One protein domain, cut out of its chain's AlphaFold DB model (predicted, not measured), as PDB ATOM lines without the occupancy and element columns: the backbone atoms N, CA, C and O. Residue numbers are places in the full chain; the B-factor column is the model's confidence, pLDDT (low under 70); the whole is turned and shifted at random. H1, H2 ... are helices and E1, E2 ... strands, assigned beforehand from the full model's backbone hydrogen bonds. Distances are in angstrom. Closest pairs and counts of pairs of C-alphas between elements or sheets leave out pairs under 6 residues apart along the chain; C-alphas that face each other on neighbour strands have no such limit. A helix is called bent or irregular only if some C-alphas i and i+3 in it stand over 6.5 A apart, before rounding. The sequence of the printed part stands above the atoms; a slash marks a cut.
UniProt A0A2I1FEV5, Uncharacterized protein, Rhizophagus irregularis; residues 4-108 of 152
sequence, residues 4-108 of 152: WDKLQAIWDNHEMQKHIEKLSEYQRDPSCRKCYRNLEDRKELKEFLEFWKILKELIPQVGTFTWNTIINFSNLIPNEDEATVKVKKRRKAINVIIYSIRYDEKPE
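Overview. This is residues 4 to 108 of the 152 residues of an uncharacterized protein of Rhizophagus irregularis (UniProt A0A2I1FEV5). A helical hairpin of H3 and the long H4 lies between two separate helices, with H1 near the last residues of H4, by Tyr 99, and H2 near H3 by its residue Phe 48, about perpendicular to it. A long unnamed stretch, residues 21 to 45, links H1 to H2, and the turn of the hairpin sticks out at residues 79 to 85, of which 83 to 85 belong to H4. The printed part has 105 residues with four named helices and one named strand, in the order H1, H2, E1, H3, H4, and is mostly helix. It is compact, with a radius of gyration of the C-alphas of 15.0 A, and only just elongated, spanning 46 by 30 by 30 A.

Along the chain. H1 is residues 4 to 20, 22.5 A long, from C-alpha 4 at (-47.136, 11.371, -26.560). H2 is residues 46 to 58, 18.8 A long. E1 is residues 62 to 64, and H3 is residues 67 to 74. H4, residues 83 to 100, is 25.8 A long, has a kink of 25 degrees near residue 90, and ends with C-alpha 100 at (-42.988, 22.319, -29.434).

Arrangement. H1 is close to H4 but not clearly touching, with the closest C-alphas, Leu 7 and Tyr 99, 6.9 A apart; their lines are only just about perpendicular, at 70.3 degrees. H2 is close to H3 but not clearly touching, with the closest C-alphas, Phe 48 and Ile 70, 6.8 A apart, about perpendicular at 79 degrees. H3 and H4 form a hairpin and touch, H4 with residues 93 to 100 alone; the closest C-alphas, Thr 69 and Ile 97, are 5.0 A apart, at a shallow tilt of 24 degrees, opposite ways. E1 pairs with no named strand, but its residues 62 to 64 pair antiparallel with residues 102 to 103. Each O i to N i+4 pair is within hydrogen-bond range in H1, H2 and H3, and 12 of 14 are in H4.

Size, cuts and confidence. The two C-alphas farthest apart, Glu 21 and Glu 80, are 45.8 A apart. The printed part has no cut, and the link from H1 to H2 is long. The mean pLDDT of the printed part is 85.8, with residues 38 to 44 and 78 to 87 under 70.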
ATOM      1  N   TRP A   4     -46.769  11.745 -25.202       90.56
ATOM      2  CA  TRP A   4     -47.136  11.371 -26.560       90.56
ATOM      3  C   TRP A   4     -48.633  11.532 -26.838       90.56
ATOM      4  O   TRP A   4     -49.013  12.351 -27.672       90.56
ATOM      5  N   ASP A   5     -49.489  10.826 -26.092       91.94
ATOM      6  CA  ASP A   5     -50.944  10.844 -26.314       91.94
ATOM      7  C   ASP A   5     -51.504  12.265 -26.184       91.94
ATOM      8  O   ASP A   5     -52.374  12.696 -26.944       91.94
ATOM      9  N   LYS A   6     -50.959  13.029 -25.230       93.12
ATOM     10  CA  LYS A   6     -51.334  14.425 -25.018       93.12
ATOM     11  C   LYS A   6     -50.952  15.309 -26.203       93.12
ATOM     12  O   LYS A   6     -51.743  16.171 -26.583       93.12
ATOM     13  N   LEU A   7     -49.756  15.133 -26.764       93.94
ATOM     14  CA  LEU A   7     -49.309  15.898 -27.927       93.94
ATOM     15  C   LEU A   7     -50.093  15.525 -29.179       93.94
ATOM     16  O   LEU A   7     -50.453  16.427 -29.935       93.94
ATOM     17  N   GLN A   8     -50.429  14.245 -29.352       93.88
ATOM     18  CA  GLN A   8     -51.250  13.808 -30.474       93.88
ATOM     19  C   GLN A   8     -52.645  14.444 -30.414       93.88
ATOM     20  O   GLN A   8     -53.076  15.071 -31.376       93.88
ATOM     21  N   ALA A   9     -53.293  14.419 -29.243       95.38
ATOM     22  CA  ALA A   9     -54.588  15.072 -29.052       95.38
ATOM     23  C   ALA A   9     -54.531  16.597 -29.278       95.38
ATOM     24  O   ALA A   9     -55.433  17.170 -29.890       95.38
ATOM     25  N   ILE A  10     -53.472  17.271 -28.802       96.00
ATOM     26  CA  ILE A  10     -53.257  18.707 -29.054       96.00
ATOM     27  C   ILE A  10     -53.149  18.981 -30.556       96.00
ATOM     28  O   ILE A  10     -53.735  19.951 -31.037       96.00
ATOM     29  N   TRP A  11     -52.399  18.151 -31.279       94.38
ATOM     30  CA  TRP A  11     -52.204  18.304 -32.713       94.38
ATOM     31  C   TRP A  11     -53.503  18.092 -33.483       94.38
ATOM     32  O   TRP A  11     -53.893  18.984 -34.236       94.38
ATOM     33  N   ASP A  12     -54.185  16.971 -33.267       96.06
ATOM     34  CA  ASP A  12     -55.405  16.626 -33.998       96.06
ATOM     35  C   ASP A  12     -56.477  17.711 -33.808       96.06
ATOM     36  O   ASP A  12     -57.049  18.216 -34.779       96.06
ATOM     37  N   ASN A  13     -56.661  18.173 -32.563       97.25
ATOM     38  CA  ASN A  13     -57.575  19.272 -32.253       97.25
ATOM     39  C   ASN A  13     -57.146  20.584 -32.920       97.25
ATOM     40  O   ASN A  13     -57.983  21.291 -33.482       97.25
ATOM     41  N   HIS A  14     -55.857  20.929 -32.873       97.38
ATOM     42  CA  HIS A  14     -55.350  22.153 -33.487       97.38
ATOM     43  C   HIS A  14     -55.511  22.144 -35.008       97.38
ATOM     44  O   HIS A  14     -55.964  23.133 -35.580       97.38
ATOM     45  N   GLU A  15     -55.149  21.048 -35.673       96.81
ATOM     46  CA  GLU A  15     -55.270  20.907 -37.123       96.81
ATOM     47  C   GLU A  15     -56.733  21.043 -37.553       96.81
ATOM     48  O   GLU A  15     -57.031  21.858 -38.434       96.81
ATOM     49  N   MET A  16     -57.649  20.348 -36.871       97.81
ATOM     50  CA  MET A  16     -59.081  20.442 -37.146       97.81
ATOM     51  C   MET A  16     -59.606  21.865 -36.932       97.81
ATOM     52  O   MET A  16     -60.082  22.504 -37.869       97.81
ATOM     53  N   GLN A  17     -59.451  22.411 -35.727       98.19
ATOM     54  CA  GLN A  17     -60.054  23.691 -35.361       98.19
ATOM     55  C   GLN A  17     -59.422  24.865 -36.118       98.19
ATOM     56  O   GLN A  17     -60.123  25.757 -36.598       98.19
ATOM     57  N   LYS A  18     -58.087  24.901 -36.240       97.25
ATOM     58  CA  LYS A  18     -57.375  26.053 -36.811       97.25
ATOM     59  C   LYS A  18     -57.234  25.982 -38.325       97.25
ATOM     60  O   LYS A  18     -57.367  27.010 -38.994       97.25
ATOM     61  N   HIS A  19     -56.882  24.821 -38.867       96.00
ATOM     62  CA  HIS A  19     -56.489  24.713 -40.272       96.00
ATOM     63  C   HIS A  19     -57.613  24.210 -41.172       96.00
ATOM     64  O   HIS A  19     -57.687  24.672 -42.313       96.00
ATOM     65  N   ILE A  20     -58.501  23.353 -40.659       97.06
ATOM     66  CA  ILE A  20     -59.653  22.829 -41.404       97.06
ATOM     67  C   ILE A  20     -60.875  23.740 -41.209       97.06
ATOM     68  O   ILE A  20     -61.320  24.377 -42.163       97.06
ATOM     69  N   GLU A  21     -61.374  23.866 -39.978       97.69
ATOM     70  CA  GLU A  21     -62.605  24.604 -39.643       97.69
ATOM     71  C   GLU A  21     -62.404  26.122 -39.543       97.69
ATOM     72  O   GLU A  21     -63.359  26.889 -39.652       97.69
ATOM     73  N   LYS A  22     -61.153  26.569 -39.370       96.12
ATOM     74  CA  LYS A  22     -60.766  27.987 -39.257       96.12
ATOM     75  C   LYS A  22     -61.513  28.737 -38.145       96.12
ATOM     76  O   LYS A  22     -61.847  29.912 -38.306       96.12
ATOM     77  N   LEU A  23     -61.723  28.080 -37.006       97.19
ATOM     78  CA  LEU A  23     -62.347  28.680 -35.830       97.19
ATOM     79  C   LEU A  23     -61.541  29.889 -35.321       97.19
ATOM     80  O   LEU A  23     -60.306  29.940 -35.411       97.19
ATOM     81  N   SER A  24     -62.251  30.873 -34.766       92.50
ATOM     82  CA  SER A  24     -61.649  32.038 -34.105       92.50
ATOM     83  C   SER A  24     -60.957  31.646 -32.796       92.50
ATOM     84  O   SER A  24     -59.846  32.109 -32.525       92.50
ATOM     85  N   GLU A  25     -61.579  30.752 -32.029       96.00
ATOM     86  CA  GLU A  25     -61.045  30.145 -30.812       96.00
ATOM     87  C   GLU A  25     -60.690  28.682 -31.071       96.00
ATOM     88  O   GLU A  25     -61.477  27.927 -31.635       96.00
ATOM     89  N   TYR A  26     -59.474  28.296 -30.698       96.12
ATOM     90  CA  TYR A  26     -58.940  26.967 -30.974       96.12
ATOM     91  C   TYR A  26     -57.831  26.618 -29.985       96.12
ATOM     92  O   TYR A  26     -57.110  27.488 -29.478       96.12
ATOM     93  N   GLN A  27     -57.652  25.323 -29.750       96.12
ATOM     94  CA  GLN A  27     -56.507  24.798 -29.025       96.12
ATOM     95  C   GLN A  27     -55.233  25.048 -29.837       96.12
ATOM     96  O   GLN A  27     -55.135  24.675 -31.006       96.12
ATOM     97  N   ARG A  28     -54.234  25.708 -29.242       94.00
ATOM     98  CA  ARG A  28     -52.941  25.948 -29.900       94.00
ATOM     99  C   ARG A  28     -52.020  24.743 -29.750       94.00
ATOM    100  O   ARG A  28     -51.777  24.306 -28.630       94.00
ATOM    101  N   ASP A  29     -51.447  24.299 -30.865       95.19
ATOM    102  CA  ASP A  29     -50.334  23.354 -30.899       95.19
ATOM    103  C   ASP A  29     -48.999  24.120 -31.013       95.19
ATOM    104  O   ASP A  29     -48.739  24.740 -32.052       95.19
ATOM    105  N   PRO A  30     -48.136  24.089 -29.977       93.06
ATOM    106  CA  PRO A  30     -46.836  24.765 -29.973       93.06
ATOM    107  C   PRO A  30     -45.840  24.247 -31.019       93.06
ATOM    108  O   PRO A  30     -44.820  24.899 -31.239       93.06
ATOM    109  N   SER A  31     -46.104  23.095 -31.633       92.94
ATOM    110  CA  SER A  31     -45.252  22.452 -32.641       92.94
ATOM    111  C   SER A  31     -45.792  22.596 -34.074       92.94
ATOM    112  O   SER A  31     -45.209  22.081 -35.032       92.94
ATOM    113  N   CYS A  32     -46.902  23.321 -34.260       93.19
ATOM    114  CA  CYS A  32     -47.539  23.459 -35.564       93.19
ATOM    115  C   CYS A  32     -46.666  24.227 -36.572       93.19
ATOM    116  O   CYS A  32     -46.576  25.458 -36.558       93.19
ATOM    117  N   ARG A  33     -46.097  23.509 -37.547       88.69
ATOM    118  CA  ARG A  33     -45.279  24.111 -38.614       88.69
ATOM    119  C   ARG A  33     -46.030  25.149 -39.444       88.69
ATOM    120  O   ARG A  33     -45.413  26.097 -39.906       88.69
ATOM    121  N   LYS A  34     -47.348  25.007 -39.632       90.31
ATOM    122  CA  LYS A  34     -48.160  25.974 -40.394       90.31
ATOM    123  C   LYS A  34     -48.318  27.304 -39.658       90.31
ATOM    124  O   LYS A  34     -48.436  28.327 -40.333       90.31
ATOM    125  N   CYS A  35     -48.342  27.284 -38.324       90.00
ATOM    126  CA  CYS A  35     -48.443  28.470 -37.470       90.00
ATOM    127  C   CYS A  35     -47.083  29.101 -37.168       90.00
ATOM    128  O   CYS A  35     -47.002  30.315 -37.015       90.00
ATOM    129  N   TYR A  36     -46.029  28.289 -37.118       86.44
ATOM    130  CA  TYR A  36     -44.657  28.723 -36.859       86.44
ATOM    131  C   TYR A  36     -43.773  28.638 -38.111       86.44
ATOM    132  O   TYR A  36     -42.568  28.405 -37.998       86.44
ATOM    133  N   ARG A  37     -44.357  28.821 -39.309       72.62
ATOM    134  CA  ARG A  37     -43.588  28.992 -40.556       72.62
ATOM    135  C   ARG A  37     -42.662  30.180 -40.340       72.62
ATOM    136  O   ARG A  37     -43.181  31.217 -39.944       72.62
ATOM    137  N   ASN A  38     -41.352  29.988 -40.508       57.69
ATOM    138  CA  ASN A  38     -40.298  30.999 -40.721       57.69
ATOM    139  C   ASN A  38     -38.927  30.406 -40.341       57.69
ATOM    140  O   ASN A  38     -38.335  30.801 -39.336       57.69
ATOM    141  N   LEU A  39     -38.434  29.450 -41.135       54.25
ATOM    142  CA  LEU A  39     -37.040  28.982 -41.053       54.25
ATOM    143  C   LEU A  39     -36.148  29.588 -42.153       54.25
ATOM    144  O   LEU A  39     -34.937  29.592 -41.997       54.25
ATOM    145  N   GLU A  40     -36.717  30.126 -43.237       50.59
ATOM    146  CA  GLU A  40     -35.936  30.466 -44.443       50.59
ATOM    147  C   GLU A  40     -35.025  31.700 -44.278       50.59
ATOM    148  O   GLU A  40     -33.947  31.725 -44.863       50.59
ATOM    149  N   ASP A  41     -35.372  32.656 -43.403       51.62
ATOM    150  CA  ASP A  41     -34.603  33.905 -43.209       51.62
ATOM    151  C   ASP A  41     -33.881  34.008 -41.852       51.62
ATOM    152  O   ASP A  41     -33.371  35.069 -41.481       51.62
ATOM    153  N   ARG A  42     -33.873  32.941 -41.041       62.38
ATOM    154  CA  ARG A  42     -33.369  33.001 -39.659       62.38
ATOM    155  C   ARG A  42     -32.214  32.038 -39.457       62.38
ATOM    156  O   ARG A  42     -32.378  30.829 -39.543       62.38
ATOM    157  N   LYS A  43     -31.044  32.590 -39.136       64.81
ATOM    158  CA  LYS A  43     -29.869  31.798 -38.775       64.81
ATOM    159  C   LYS A  43     -30.128  31.100 -37.439       64.81
ATOM    160  O   LYS A  43     -30.363  31.763 -36.429       64.81
ATOM    161  N   GLU A  44     -30.106  29.774 -37.451       64.94
ATOM    162  CA  GLU A  44     -30.195  28.961 -36.240       64.94
ATOM    163  C   GLU A  44     -29.013  29.277 -35.312       64.94
ATOM    164  O   GLU A  44     -27.883  29.490 -35.765       64.94
ATOM    165  N   LEU A  45     -29.279  29.335 -34.006       76.88
ATOM    166  CA  LEU A  45     -28.234  29.506 -32.999       76.88
ATOM    167  C   LEU A  45     -27.347  28.256 -33.015       76.88
ATOM    168  O   LEU A  45     -27.863  27.138 -32.956       76.88
ATOM    169  N   LYS A  46     -26.021  28.427 -33.086       80.88
ATOM    170  CA  LYS A  46     -25.068  27.302 -33.111       80.88
ATOM    171  C   LYS A  46     -25.262  26.412 -31.879       80.88
ATOM    172  O   LYS A  46     -25.323  25.192 -31.975       80.88
ATOM    173  N   GLU A  47     -25.461  27.070 -30.754       81.69
ATOM    174  CA  GLU A  47     -25.831  26.539 -29.456       81.69
ATOM    175  C   GLU A  47     -27.070  25.631 -29.504       81.69
ATOM    176  O   GLU A  47     -27.089  24.551 -28.917       81.69
ATOM    177  N   PHE A  48     -28.108  26.052 -30.232       87.12
ATOM    178  CA  PHE A  48     -29.330  25.266 -30.377       87.12
ATOM    179  C   PHE A  48     -29.081  23.998 -31.189       87.12
ATOM    180  O   PHE A  48     -29.595  22.942 -30.836       87.12
ATOM    181  N   LEU A  49     -28.288  24.082 -32.258       87.12
ATOM    182  CA  LEU A  49     -27.954  22.918 -33.079       87.12
ATOM    183  C   LEU A  49     -27.138  21.877 -32.309       87.12
ATOM    184  O   LEU A  49     -27.380  20.678 -32.455       87.12
ATOM    185  N   GLU A  50     -26.212  22.322 -31.461       85.56
ATOM    186  CA  GLU A  50     -25.460  21.445 -30.560       85.56
ATOM    187  C   GLU A  50     -26.386  20.783 -29.532       85.56
ATOM    188  O   GLU A  50     -26.390  19.556 -29.416       85.56
ATOM    189  N   PHE A  51     -27.243  21.564 -28.864       88.44
ATOM    190  CA  PHE A  51     -28.281  21.038 -27.973       88.44
ATOM    191  C   PHE A  51     -29.171  20.008 -28.675       88.44
ATOM    192  O   PHE A  51     -29.406  18.924 -28.145       88.44
ATOM    193  N   TRP A  52     -29.649  20.331 -29.879       91.44
ATOM    194  CA  TRP A  52     -30.546  19.478 -30.649       91.44
ATOM    195  C   TRP A  52     -29.896  18.144 -31.001       91.44
ATOM    196  O   TRP A  52     -30.528  17.096 -30.873       91.44
ATOM    197  N   LYS A  53     -28.619  18.171 -31.400       89.38
ATOM    198  CA  LYS A  53     -27.846  16.960 -31.672       89.38
ATOM    199  C   LYS A  53     -27.783  16.059 -30.439       89.38
ATOM    200  O   LYS A  53     -28.088  14.876 -30.547       89.38
ATOM    201  N   ILE A  54     -27.448  16.617 -29.275       88.44
ATOM    202  CA  ILE A  54     -27.366  15.862 -28.016       88.44
ATOM    203  C   ILE A  54     -28.739  15.300 -27.636       88.44
ATOM    204  O   ILE A  54     -28.858  14.116 -27.332       88.44
ATOM    205  N   LEU A  55     -29.787  16.125 -27.698       92.44
ATOM    206  CA  LEU A  55     -31.146  15.705 -27.367       92.44
ATOM    207  C   LEU A  55     -31.609  14.552 -28.264       92.44
ATOM    208  O   LEU A  55     -32.180  13.591 -27.760       92.44
ATOM    209  N   LYS A  56     -31.333  14.621 -29.571       93.12
ATOM    210  CA  LYS A  56     -31.684  13.567 -30.529       93.12
ATOM    211  C   LYS A  56     -30.868  12.289 -30.329       93.12
ATOM    212  O   LYS A  56     -31.395  11.203 -30.533       93.12
ATOM    213  N   GLU A  57     -29.609  12.392 -29.909       91.25
ATOM    214  CA  GLU A  57     -28.820  11.215 -29.523       91.25
ATOM    215  C   GLU A  57     -29.358  10.530 -28.258       91.25
ATOM    216  O   GLU A  57     -29.246   9.313 -28.132       91.25
ATOM    217  N   LEU A  58     -29.919  11.296 -27.318       90.25
ATOM    218  CA  LEU A  58     -30.464  10.781 -26.058       90.25
ATOM    219  C   LEU A  58     -31.912  10.298 -26.185       90.25
ATOM    220  O   LEU A  58     -32.316   9.383 -25.473       90.25
ATOM    221  N   ILE A  59     -32.686  10.916 -27.075       93.06
ATOM    222  CA  ILE A  59     -34.094  10.616 -27.333       93.06
ATOM    223  C   ILE A  59     -34.271  10.491 -28.855       93.06
ATOM    224  O   ILE A  59     -34.698  11.450 -29.505       93.06
ATOM    225  N   PRO A  60     -33.943   9.330 -29.453       95.38
ATOM    226  CA  PRO A  60     -33.972   9.145 -30.907       95.38
ATOM    227  C   PRO A  60     -35.336   9.416 -31.551       95.38
ATOM    228  O   PRO A  60     -35.396   9.776 -32.724       95.38
ATOM    229  N   GLN A  61     -36.421   9.298 -30.778       95.69
ATOM    230  CA  GLN A  61     -37.791   9.577 -31.213       95.69
ATOM    231  C   GLN A  61     -38.070  11.076 -31.412       95.69
ATOM    232  O   GLN A  61     -39.117  11.439 -31.943       95.69
ATOM    233  N   VAL A  62     -37.169  11.969 -30.989       94.00
ATOM    234  CA  VAL A  62     -37.260  13.403 -31.282       94.00
ATOM    235  C   VAL A  62     -37.038  13.634 -32.782       94.00
ATOM    236  O   VAL A  62     -35.946  13.439 -33.326       94.00
ATOM    237  N   GLY A  63     -38.092  14.095 -33.449       92.75
ATOM    238  CA  GLY A  63     -38.125  14.247 -34.895       92.75
ATOM    239  C   GLY A  63     -37.690  15.624 -35.353       92.75
ATOM    240  O   GLY A  63     -36.574  15.816 -35.846       92.75
ATOM    241  N   THR A  64     -38.584  16.603 -35.195       91.06
ATOM    242  CA  THR A  64     -38.383  17.965 -35.712       91.06
ATOM    243  C   THR A  64     -38.791  19.037 -34.717       91.06
ATOM    244  O   THR A  64     -39.619  18.815 -33.836       91.06
ATOM    245  N   PHE A  65     -38.222  20.224 -34.883       91.69
ATOM    246  CA  PHE A  65     -38.547  21.409 -34.098       91.69
ATOM    247  C   PHE A  65     -39.210  22.482 -34.963       91.69
ATOM    248  O   PHE A  65     -39.257  22.402 -36.193       91.69
ATOM    249  N   THR A  66     -39.717  23.516 -34.299       89.75
ATOM    250  CA  THR A  66     -40.179  24.751 -34.940       89.75
ATOM    251  C   THR A  66     -39.410  25.949 -34.399       89.75
ATOM    252  O   THR A  66     -38.686  25.849 -33.409       89.75
ATOM    253  N   TRP A  67     -39.620  27.129 -34.988       86.94
ATOM    254  CA  TRP A  67     -39.064  28.368 -34.441       86.94
ATOM    255  C   TRP A  67     -39.520  28.638 -32.994       86.94
ATOM    256  O   TRP A  67     -38.799  29.258 -32.212       86.94
ATOM    257  N   ASN A  68     -40.689  28.122 -32.600       90.50
ATOM    258  CA  ASN A  68     -41.154  28.193 -31.218       90.50
ATOM    259  C   ASN A  68     -40.215  27.445 -30.258       90.50
ATOM    260  O   ASN A  68     -39.946  27.931 -29.160       90.50
ATOM    261  N   THR A  69     -39.669  26.305 -30.683       92.06
ATOM    262  CA  THR A  69     -38.671  25.547 -29.918       92.06
ATOM    263  C   THR A  69     -37.394  26.365 -29.738       92.06
ATOM    264  O   THR A  69     -36.922  26.508 -28.613       92.06
ATOM    265  N   ILE A  70     -36.891  26.978 -30.816       89.12
ATOM    266  CA  ILE A  70     -35.654  27.777 -30.805       89.12
ATOM    267  C   ILE A  70     -35.785  29.003 -29.892       89.12
ATOM    268  O   ILE A  70     -34.927  29.222 -29.042       89.12
ATOM    269  N   ILE A  71     -36.875  29.775 -30.003       87.50
ATOM    270  CA  ILE A  71     -37.108  30.945 -29.134       87.50
ATOM    271  C   ILE A  71     -37.104  30.537 -27.658       87.50
ATOM    272  O   ILE A  71     -36.544  31.234 -26.812       87.50
ATOM    273  N   ASN A  72     -37.764  29.425 -27.327       90.31
ATOM    274  CA  ASN A  72     -37.844  28.990 -25.938       90.31
ATOM    275  C   ASN A  72     -36.516  28.422 -25.445       90.31
ATOM    276  O   ASN A  72     -36.189  28.622 -24.279       90.31
ATOM    277  N   PHE A  73     -35.718  27.818 -26.322       89.31
ATOM    278  CA  PHE A  73     -34.345  27.450 -26.006       89.31
ATOM    279  C   PHE A  73     -33.472  28.664 -25.674       89.31
ATOM    280  O   PHE A  73     -32.722  28.607 -24.706       89.31
ATOM    281  N   SER A  74     -33.613  29.791 -26.378       84.31
ATOM    282  CA  SER A  74     -32.869  31.013 -26.033       84.31
ATOM    283  C   SER A  74     -33.139  31.492 -24.601       84.31
ATOM    284  O   SER A  74     -32.262  32.087 -23.986       84.31
ATOM    285  N   ASN A  75     -34.311  31.183 -24.030       84.50
ATOM    286  CA  ASN A  75     -34.628  31.483 -22.627       84.50
ATOM    287  C   ASN A  75     -33.959  30.525 -21.619       84.50
ATOM    288  O   ASN A  75     -34.083  30.741 -20.411       84.50
ATOM    289  N   LEU A  76     -33.313  29.452 -22.087       82.19
ATOM    290  CA  LEU A  76     -32.515  28.543 -21.260       82.19
ATOM    291  C   LEU A  76     -31.054  28.987 -21.143       82.19
ATOM    292  O   LEU A  76     -30.386  28.580 -20.194       82.19
ATOM    293  N   ILE A  77     -30.568  29.813 -22.073       75.94
ATOM    294  CA  ILE A  77     -29.217  30.371 -22.026       75.94
ATOM    295  C   ILE A  77     -29.200  31.462 -20.938       75.94
ATOM    296  O   ILE A  77     -29.996  32.403 -21.004       75.94
ATOM    297  N   PRO A  78     -28.374  31.338 -19.888       65.25
ATOM    298  CA  PRO A  78     -28.367  32.295 -18.794       65.25
ATOM    299  C   PRO A  78     -27.771  33.636 -19.232       65.25
ATOM    300  O   PRO A  78     -26.664  33.686 -19.750       65.25
ATOM    301  N   ASN A  79     -28.470  34.727 -18.915       62.06
ATOM    302  CA  ASN A  79     -27.863  36.057 -18.816       62.06
ATOM    303  C   ASN A  79     -27.270  36.226 -17.403       62.06
ATOM    304  O   ASN A  79     -27.822  35.684 -16.434       62.06
ATOM    305  N   GLU A  80     -26.160  36.956 -17.270       55.78
ATOM    306  CA  GLU A  80     -25.339  37.024 -16.045       55.78
ATOM    307  C   GLU A  80     -26.134  37.435 -14.776       55.78
ATOM    308  O   GLU A  80     -25.887  36.888 -13.704       55.78
ATOM    309  N   ASP A  81     -27.221  38.213 -14.890       55.28
ATOM    310  CA  ASP A  81     -27.785  38.980 -13.757       55.28
ATOM    311  C   ASP A  81     -29.009  38.434 -12.960       55.28
ATOM    312  O   ASP A  81     -29.433  39.086 -12.010       55.28
ATOM    313  N   GLU A  82     -29.631  37.273 -13.241       53.78
ATOM    314  CA  GLU A  82     -30.954  36.944 -12.613       53.78
ATOM    315  C   GLU A  82     -31.107  35.556 -11.928       53.78
ATOM    316  O   GLU A  82     -31.827  34.697 -12.423       53.78
ATOM    317  N   ALA A  83     -30.517  35.289 -10.758       55.12
ATOM    318  CA  ALA A  83     -30.522  33.946 -10.128       55.12
ATOM    319  C   ALA A  83     -31.909  33.306  -9.817       55.12
ATOM    320  O   ALA A  83     -32.109  32.117 -10.063       55.12
ATOM    321  N   THR A  84     -32.897  34.047  -9.301       50.19
ATOM    322  CA  THR A  84     -34.191  33.478  -8.830       50.19
ATOM    323  C   THR A  84     -35.304  33.519  -9.878       50.19
ATOM    324  O   THR A  84     -36.158  32.631  -9.934       50.19
ATOM    325  N   VAL A  85     -35.281  34.523 -10.757       51.91
ATOM    326  CA  VAL A  85     -36.182  34.622 -11.915       51.91
ATOM    327  C   VAL A  85     -35.850  33.528 -12.952       51.91
ATOM    328  O   VAL A  85     -36.752  33.046 -13.647       51.91
ATOM    329  N   LYS A  86     -34.595  33.042 -12.968       64.12
ATOM    330  CA  LYS A  86     -34.112  31.926 -13.800       64.12
ATOM    331  C   LYS A  86     -34.915  30.634 -13.620       64.12
ATOM    332  O   LYS A  86     -35.323  30.071 -14.624       64.12
ATOM    333  N   VAL A  87     -35.229  30.174 -12.402       66.81
ATOM    334  CA  VAL A  87     -35.832  28.828 -12.205       66.81
ATOM    335  C   VAL A  87     -37.241  28.715 -12.802       66.81
ATOM    336  O   VAL A  87     -37.529  27.782 -13.554       66.81
ATOM    337  N   LYS A  88     -38.131  29.678 -12.521       71.56
ATOM    338  CA  LYS A  88     -39.502  29.663 -13.072       71.56
ATOM    339  C   LYS A  88     -39.510  29.881 -14.587       71.56
ATOM    340  O   LYS A  88     -40.272  29.207 -15.283       71.56
ATOM    341  N   LYS A  89     -38.672  30.795 -15.101       77.81
ATOM    342  CA  LYS A  89     -38.515  31.020 -16.551       77.81
ATOM    343  C   LYS A  89     -37.976  29.761 -17.242       77.81
ATOM    344  O   LYS A  89     -38.565  29.336 -18.231       77.81
ATOM    345  N   ARG A  90     -36.953  29.117 -16.669       82.00
ATOM    346  CA  ARG A  90     -36.331  27.882 -17.169       82.00
ATOM    347  C   ARG A  90     -37.338  26.742 -17.243       82.00
ATOM    348  O   ARG A  90     -37.525  26.180 -18.312       82.00
ATOM    349  N   ARG A  91     -38.082  26.474 -16.165       85.94
ATOM    350  CA  ARG A  91     -39.112  25.421 -16.171       85.94
ATOM    351  C   ARG A  91     -40.201  25.673 -17.217       85.94
ATOM    352  O   ARG A  91     -40.620  24.751 -17.912       85.94
ATOM    353  N   LYS A  92     -40.648  26.926 -17.364       89.88
ATOM    354  CA  LYS A  92     -41.620  27.298 -18.401       89.88
ATOM    355  C   LYS A  92     -41.052  27.073 -19.805       89.88
ATOM    356  O   LYS A  92     -41.759  26.536 -20.651       89.88
ATOM    357  N   ALA A  93     -39.801  27.459 -20.037       91.44
ATOM    358  CA  ALA A  93     -39.118  27.269 -21.310       91.44
ATOM    359  C   ALA A  93     -38.940  25.780 -21.647       91.44
ATOM    360  O   ALA A  93     -39.306  25.382 -22.748       91.44
ATOM    361  N   ILE A  94     -38.499  24.948 -20.695       94.06
ATOM    362  CA  ILE A  94     -38.386  23.490 -20.874       94.06
ATOM    363  C   ILE A  94     -39.743  22.887 -21.234       94.06
ATOM    364  O   ILE A  94     -39.850  22.164 -22.221       94.06
ATOM    365  N   ASN A  95     -40.802  23.249 -20.507       94.31
ATOM    366  CA  ASN A  95     -42.146  22.774 -20.820       94.31
ATOM    367  C   ASN A  95     -42.563  23.158 -22.253       94.31
ATOM    368  O   ASN A  95     -43.066  22.324 -22.994       94.31
ATOM    369  N   VAL A  96     -42.314  24.395 -22.696       94.12
ATOM    370  CA  VAL A  96     -42.640  24.786 -24.080       94.12
ATOM    371  C   VAL A  96     -41.771  24.053 -25.103       94.12
ATOM    372  O   VAL A  96     -42.282  23.666 -26.152       94.12
ATOM    373  N   ILE A  97     -40.489  23.814 -24.817       94.94
ATOM    374  CA  ILE A  97     -39.603  23.028 -25.685       94.94
ATOM    375  C   ILE A  97     -40.175  21.623 -25.870       94.94
ATOM    376  O   ILE A  97     -40.452  21.248 -27.005       94.94
ATOM    377  N   ILE A  98     -40.482  20.913 -24.781       95.94
ATOM    378  CA  ILE A  98     -41.046  19.554 -24.827       95.94
ATOM    379  C   ILE A  98     -42.321  19.500 -25.680       95.94
ATOM    380  O   ILE A  98     -42.486  18.564 -26.458       95.94
ATOM    381  N   TYR A  99     -43.198  20.506 -25.570       95.50
ATOM    382  CA  TYR A  99     -44.459  20.567 -26.324       95.50
ATOM    383  C   TYR A  99     -44.332  21.103 -27.756       95.50
ATOM    384  O   TYR A  99     -45.268  20.975 -28.540       95.50
ATOM    385  N   SER A 100     -43.225  21.763 -28.094       94.62
ATOM    386  CA  SER A 100     -42.988  22.319 -29.434       94.62
ATOM    387  C   SER A 100     -42.170  21.392 -30.332       94.62
ATOM    388  O   SER A 100     -42.061  21.651 -31.532       94.62
ATOM    389  N   ILE A 101     -41.628  20.315 -29.762       92.94
ATOM    390  CA  ILE A 101     -40.986  19.223 -30.485       92.94
ATOM    391  C   ILE A 101     -42.057  18.306 -31.076       92.94
ATOM    392  O   ILE A 101     -43.004  17.904 -30.401       92.94
ATOM    393  N   ARG A 102     -41.874  17.943 -32.346       92.12
ATOM    394  CA  ARG A 102     -42.540  16.793 -32.955       92.12
ATOM    395  C   ARG A 102     -41.689  15.560 -32.719       92.12
ATOM    396  O   ARG A 102     -40.512  15.550 -33.081       92.12
ATOM    397  N   TYR A 103     -42.310  14.544 -32.149       93.44
ATOM    398  CA  TYR A 103     -41.729  13.223 -31.998       93.44
ATOM    399  C   TYR A 103     -42.167  12.378 -33.197       93.44
ATOM    400  O   TYR A 103     -43.330  12.448 -33.594       93.44
ATOM    401  N   ASP A 104     -41.237  11.642 -33.795       93.50
ATOM    402  CA  ASP A 104     -41.530  10.759 -34.931       93.50
ATOM    403  C   ASP A 104     -42.233   9.477 -34.451       93.50
ATOM    404  O   ASP A 104     -43.062   8.911 -35.162       93.50
ATOM    405  N   GLU A 105     -41.958   9.068 -33.211       93.88
ATOM    406  CA  GLU A 105     -42.547   7.913 -32.535       93.88
ATOM    407  C   GLU A 105     -42.771   8.214 -31.049       93.88
ATOM    408  O   GLU A 105     -42.288   9.215 -30.511       93.88
ATOM    409  N   LYS A 106     -43.488   7.322 -30.358       94.06
ATOM    410  CA  LYS A 106     -43.677   7.417 -28.911       94.06
ATOM    411  C   LYS A 106     -42.311   7.374 -28.198       94.06
ATOM    412  O   LYS A 106     -41.632   6.354 -28.299       94.06
ATOM    413  N   PRO A 107     -41.904   8.432 -27.466       92.88
ATOM    414  CA  PRO A 107     -40.630   8.446 -26.762       92.88
ATOM    415  C   PRO A 107     -40.606   7.402 -25.643       92.88
ATOM    416  O   PRO A 107     -41.609   7.166 -24.969       92.88
ATOM    417  N   GLU A 108     -39.430   6.823 -25.406       91.62
ATOM    418  CA  GLU A 108     -39.187   5.903 -24.283       91.62
ATOM    419  C   GLU A 108     -39.320   6.597 -22.922       91.62
ATOM    420  O   GLU A 108     -39.653   5.972 -21.914       91.62
TER     421      GLU A 108